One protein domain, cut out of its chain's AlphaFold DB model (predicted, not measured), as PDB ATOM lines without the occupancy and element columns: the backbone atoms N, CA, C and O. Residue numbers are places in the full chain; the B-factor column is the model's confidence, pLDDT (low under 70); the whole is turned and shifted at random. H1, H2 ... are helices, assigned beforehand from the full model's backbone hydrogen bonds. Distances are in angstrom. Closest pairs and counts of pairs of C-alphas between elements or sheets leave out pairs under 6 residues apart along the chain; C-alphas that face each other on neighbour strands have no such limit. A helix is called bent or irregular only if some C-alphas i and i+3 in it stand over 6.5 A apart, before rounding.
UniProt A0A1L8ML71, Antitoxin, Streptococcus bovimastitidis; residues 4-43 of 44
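AT A GLANCE: This is residues 4 to 43 of the 44 residues of the protein "Antitoxin" of Streptococcus bovimastitidis (UniProt A0A1L8ML71). Three short helices are strung along an open V without a packed core: H2 is near the bend, and H1 and H3 are at the far ends. The printed part has 40 residues with three named helices in the order H1, H2, H3, no named strand, and the class all helix. It is extended, with a radius of gyration of the C-alphas of 13.9 A, and elongated, spanning 36 by 22 by 16 A.

IN THESE COORDINATES: H1, residues 4 to 11, is 10.5 A long and begins at C-alpha 4 (12.213, -32.388, -43.417). H2, residues 24 to 31, measures 10.6 A. H3, residues 37 to 42, measures 10.2 A and ends at C-alpha 42 (20.802, -20.928, -13.141); it is irregular, with C-alphas 38 and 41 7.3 A apart.

HOW THE PARTS SIT: H1, H2 and H3 are apart from one another. Every O i to N i+4 pair in H1 is within hydrogen-bond range, against 3 of 4 in H2 and 0 of 2 in H3, where 2 of 3 O i to N i+3 pairs are. Residues 4 to 15, 20 to 25 and 31 to 43 stand free.

THE WHOLE: The farthest C-alphas, Glu 11 and Lys 41, are 36.2 A apart. The printed part has no cut. The link H1 to H2 is long, 12 residues; H2 to H3 is tight. Residues 13 to 17 are under pLDDT 70.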
ATOM      1  N   GLU A   4      13.507 -32.590 -42.750       86.50
ATOM      2  CA  GLU A   4      12.213 -32.388 -43.417       86.50
ATOM      3  C   GLU A   4      11.139 -31.838 -42.468       86.50
ATOM      4  O   GLU A   4      10.296 -31.027 -42.864       86.50
ATOM      5  N   GLU A   5      11.153 -32.270 -41.205       81.62
ATOM      6  CA  GLU A   5      10.270 -31.733 -40.167       81.62
ATOM      7  C   GLU A   5      10.639 -30.281 -39.845       81.62
ATOM      8  O   GLU A   5       9.757 -29.427 -39.745       81.62
ATOM      9  N   PHE A   6      11.937 -29.979 -39.756       80.44
ATOM     10  CA  PHE A   6      12.429 -28.621 -39.533       80.44
ATOM     11  C   PHE A   6      12.063 -27.682 -40.691       80.44
ATOM     12  O   PHE A   6      11.558 -26.583 -40.464       80.44
ATOM     13  N   GLN A   7      12.231 -28.132 -41.936       83.44
ATOM     14  CA  GLN A   7      11.870 -27.359 -43.127       83.44
ATOM     15  C   GLN A   7      10.379 -27.005 -43.152       83.44
ATOM     16  O   GLN A   7      10.031 -25.846 -43.381       83.44
ATOM     17  N   LYS A   8       9.498 -27.958 -42.818       81.94
ATOM     18  CA  LYS A   8       8.052 -27.709 -42.713       81.94
ATOM     19  C   LYS A   8       7.713 -26.680 -41.636       81.94
ATOM     20  O   LYS A   8       6.848 -25.840 -41.860       81.94
ATOM     21  N   LEU A   9       8.392 -26.708 -40.488       74.31
ATOM     22  CA  LEU A   9       8.190 -25.726 -39.414       74.31
ATOM     23  C   LEU A   9       8.618 -24.311 -39.833       74.31
ATOM     24  O   LEU A   9       7.936 -23.339 -39.505       74.31
ATOM     25  N   VAL A  10       9.710 -24.196 -40.595       73.31
ATOM     26  CA  VAL A  10      10.183 -22.925 -41.166       73.31
ATOM     27  C   VAL A  10       9.211 -22.402 -42.235       73.31
ATOM     28  O   VAL A  10       8.866 -21.218 -42.239       73.31
ATOM     29  N   GLU A  11       8.730 -23.277 -43.122       75.00
ATOM     30  CA  GLU A  11       7.794 -22.932 -44.202       75.00
ATOM     31  C   GLU A  11       6.391 -22.576 -43.705       75.00
ATOM     32  O   GLU A  11       5.751 -21.689 -44.274       75.00
ATOM     33  N   LEU A  12       5.935 -23.191 -42.607       73.50
ATOM     34  CA  LEU A  12       4.648 -22.898 -41.962       73.50
ATOM     35  C   LEU A  12       4.541 -21.467 -41.420       73.50
ATOM     36  O   LEU A  12       3.477 -21.083 -40.939       73.50
ATOM     37  N   LYS A  13       5.608 -20.662 -41.528       60.25
ATOM     38  CA  LYS A  13       5.645 -19.267 -41.094       60.25
ATOM     39  C   LYS A  13       5.037 -19.116 -39.709       60.25
ATOM     40  O   LYS A  13       4.104 -18.332 -39.511       60.25
ATOM     41  N   PHE A  14       5.661 -19.745 -38.716       55.59
ATOM     42  CA  PHE A  14       5.777 -19.014 -37.464       55.59
ATOM     43  C   PHE A  14       6.447 -17.693 -37.835       55.59
ATOM     44  O   PHE A  14       7.642 -17.641 -38.128       55.59
ATOM     45  N   LYS A  15       5.648 -16.627 -37.967       59.88
ATOM     46  CA  LYS A  15       6.161 -15.265 -38.005       59.88
ATOM     47  C   LYS A  15       6.849 -15.107 -36.663       59.88
ATOM     48  O   LYS A  15       6.186 -14.785 -35.684       59.88
ATOM     49  N   GLY A  16       8.136 -15.445 -36.611       61.50
ATOM     50  CA  GLY A  16       8.939 -15.268 -35.419       61.50
ATOM     51  C   GLY A  16       8.721 -13.835 -34.967       61.50
ATOM     52  O   GLY A  16       8.920 -12.899 -35.748       61.50
ATOM     53  N   ILE A  17       8.202 -13.673 -33.757       68.31
ATOM     54  CA  ILE A  17       8.043 -12.352 -33.177       68.31
ATOM     55  C   ILE A  17       9.466 -11.875 -32.933       68.31
ATOM     56  O   ILE A  17      10.252 -12.530 -32.249       68.31
ATOM     57  N   ARG A  18       9.847 -10.776 -33.585       71.81
ATOM     58  CA  ARG A  18      11.163 -10.191 -33.372       71.81
ATOM     59  C   ARG A  18      11.175  -9.590 -31.972       71.81
ATOM     60  O   ARG A  18      10.588  -8.532 -31.775       71.81
ATOM     61  N   ILE A  19      11.855 -10.257 -31.046       76.06
ATOM     62  CA  ILE A  19      11.999  -9.780 -29.673       76.06
ATOM     63  C   ILE A  19      13.090  -8.716 -29.620       76.06
ATOM     64  O   ILE A  19      14.192  -8.906 -30.149       76.06
ATOM     65  N   ARG A  20      12.788  -7.597 -28.972       79.38
ATOM     66  CA  ARG A  20      13.788  -6.629 -28.525       79.38
ATOM     67  C   ARG A  20      14.156  -6.960 -27.083       79.38
ATOM     68  O   ARG A  20      13.320  -6.866 -26.196       79.38
ATOM     69  N   VAL A  21      15.392  -7.400 -26.860       77.56
ATOM     70  CA  VAL A  21      15.882  -7.823 -25.530       77.56
ATOM     71  C   VAL A  21      15.973  -6.673 -24.523       77.56
ATOM     72  O   VAL A  21      16.051  -6.899 -23.322       77.56
ATOM     73  N   ASP A  22      15.981  -5.442 -25.018       83.75
ATOM     74  CA  ASP A  22      15.958  -4.200 -24.255       83.75
ATOM     75  C   ASP A  22      14.536  -3.662 -24.020       83.75
ATOM     76  O   ASP A  22      14.377  -2.652 -23.338       83.75
ATOM     77  N   ASP A  23      13.509  -4.330 -24.556       82.38
ATOM     78  CA  ASP A  23      12.105  -3.937 -24.456       82.38
ATOM     79  C   ASP A  23      11.310  -4.968 -23.629       82.38
ATOM     80  O   ASP A  23      10.958  -6.043 -24.132       82.38
ATOM     81  N   PRO A  24      11.005  -4.663 -22.356       81.00
ATOM     82  CA  PRO A  24      10.272  -5.564 -21.472       81.00
ATOM     83  C   PRO A  24       8.880  -5.950 -21.989       81.00
ATOM     84  O   PRO A  24       8.433  -7.064 -21.713       81.00
ATOM     85  N   GLU A  25       8.198  -5.076 -22.740       82.25
ATOM     86  CA  GLU A  25       6.888  -5.393 -23.328       82.25
ATOM     87  C   GLU A  25       7.040  -6.437 -24.436       82.25
ATOM     88  O   GLU A  25       6.316  -7.428 -24.452       82.25
ATOM     89  N   SER A  26       8.058  -6.293 -25.291       79.31
ATOM     90  CA  SER A  26       8.366  -7.275 -26.337       79.31
ATOM     91  C   SER A  26       8.757  -8.647 -25.781       79.31
ATOM     92  O   SER A  26       8.503  -9.658 -26.436       79.31
ATOM     93  N   ILE A  27       9.409  -8.689 -24.618       78.56
ATOM     94  CA  ILE A  27       9.746  -9.935 -23.918       78.56
ATOM     95  C   ILE A  27       8.472 -10.559 -23.345       78.56
ATOM     96  O   ILE A  27       8.217 -11.744 -23.559       78.56
ATOM     97  N   LYS A  28       7.641  -9.757 -22.672       79.38
ATOM     98  CA  LYS A  28       6.380 -10.210 -22.083       79.38
ATOM     99  C   LYS A  28       5.390 -10.716 -23.133       79.38
ATOM    100  O   LYS A  28       4.767 -11.742 -22.912       79.38
ATOM    101  N   ASP A  29       5.274 -10.063 -24.284       80.00
ATOM    102  CA  ASP A  29       4.389 -10.510 -25.367       80.00
ATOM    103  C   ASP A  29       4.823 -11.854 -25.973       80.00
ATOM    104  O   ASP A  29       3.991 -12.602 -26.487       80.00
ATOM    105  N   PHE A  30       6.122 -12.174 -25.927       81.69
ATOM    106  CA  PHE A  30       6.651 -13.434 -26.446       81.69
ATOM    107  C   PHE A  30       6.490 -14.590 -25.459       81.69
ATOM    108  O   PHE A  30       6.041 -15.665 -25.850       81.69
ATOM    109  N   PHE A  31       6.862 -14.368 -24.198       81.00
ATOM    110  CA  PHE A  31       6.801 -15.395 -23.158       81.00
ATOM    111  C   PHE A  31       5.423 -15.465 -22.475       81.00
ATOM    112  O   PHE A  31       5.105 -16.442 -21.809       81.00
ATOM    113  N   GLY A  32       4.560 -14.463 -22.655       79.69
ATOM    114  CA  GLY A  32       3.240 -14.403 -22.030       79.69
ATOM    115  C   GLY A  32       3.327 -14.460 -20.503       79.69
ATOM    116  O   GLY A  32       4.029 -13.662 -19.883       79.69
ATOM    117  N   ASP A  33       2.614 -15.425 -19.918       81.06
ATOM    118  CA  ASP A  33       2.614 -15.718 -18.476       81.06
ATOM    119  C   ASP A  33       3.528 -16.913 -18.128       81.06
ATOM    120  O   ASP A  33       3.301 -17.607 -17.136       81.06
ATOM    121  N   GLU A  34       4.520 -17.213 -18.972       79.00
ATOM    122  CA  GLU A  34       5.444 -18.324 -18.744       79.00
ATOM    123  C   GLU A  34       6.242 -18.112 -17.449       79.00
ATOM    124  O   GLU A  34       6.859 -17.069 -17.220       79.00
ATOM    125  N   ASP A  35       6.187 -19.115 -16.571       79.50
ATOM    126  CA  ASP A  35       6.846 -19.087 -15.271       79.50
ATOM    127  C   ASP A  35       8.281 -19.612 -15.391       79.50
ATOM    128  O   ASP A  35       8.517 -20.794 -15.648       79.50
ATOM    129  N   PHE A  36       9.251 -18.727 -15.163       78.56
ATOM    130  CA  PHE A  36      10.676 -19.058 -15.170       78.56
ATOM    131  C   PHE A  36      11.229 -19.392 -13.778       78.56
ATOM    132  O   PHE A  36      12.448 -19.531 -13.633       78.56
ATOM    133  N   SER A  37      10.370 -19.547 -12.762       82.81
ATOM    134  CA  SER A  37      10.770 -19.848 -11.380       82.81
ATOM    135  C   SER A  37      11.668 -21.088 -11.269       82.81
ATOM    136  O   SER A  37      12.616 -21.114 -10.480       82.81
ATOM    137  N   GLU A  38      11.457 -22.095 -12.122       80.94
ATOM    138  CA  GLU A  38      12.293 -23.300 -12.188       80.94
ATOM    139  C   GLU A  38      13.765 -22.999 -12.540       80.94
ATOM    140  O   GLU A  38      14.685 -23.715 -12.116       80.94
ATOM    141  N   TYR A  39      14.003 -21.922 -13.293       76.38
ATOM    142  CA  TYR A  39      15.312 -21.580 -13.834       76.38
ATOM    143  C   TYR A  39      16.086 -20.557 -12.999       76.38
ATOM    144  O   TYR A  39      17.269 -20.349 -13.264       76.38
ATOM    145  N   GLU A  40      15.490 -19.966 -11.957       79.12
ATOM    146  CA  GLU A  40      16.137 -18.944 -11.112       79.12
ATOM    147  C   GLU A  40      17.505 -19.386 -10.570       79.12
ATOM    148  O   GLU A  40      18.440 -18.592 -10.464       79.12
ATOM    149  N   LYS A  41      17.659 -20.680 -10.265       82.81
ATOM    150  CA  LYS A  41      18.921 -21.258  -9.773       82.81
ATOM    151  C   LYS A  41      20.081 -21.182 -10.777       82.81
ATOM    152  O   LYS A  41      21.223 -21.334 -10.352       82.81
ATOM    153  N   TYR A  42      19.805 -20.975 -12.066       75.69
ATOM    154  CA  TYR A  42      20.802 -20.928 -13.141       75.69
ATOM    155  C   TYR A  42      21.223 -19.507 -13.538       75.69
ATOM    156  O   TYR A  42      22.228 -19.360 -14.225       75.69
ATOM    157  N   PHE A  43      20.498 -18.472 -13.102       71.44
ATOM    158  CA  PHE A  43      20.797 -17.066 -13.416       71.44
ATOM    159  C   PHE A  43      21.612 -16.352 -12.317       71.44
ATOM    160  O   PHE A  43      21.599 -15.124 -12.243       71.44
TER     161      PHE A  43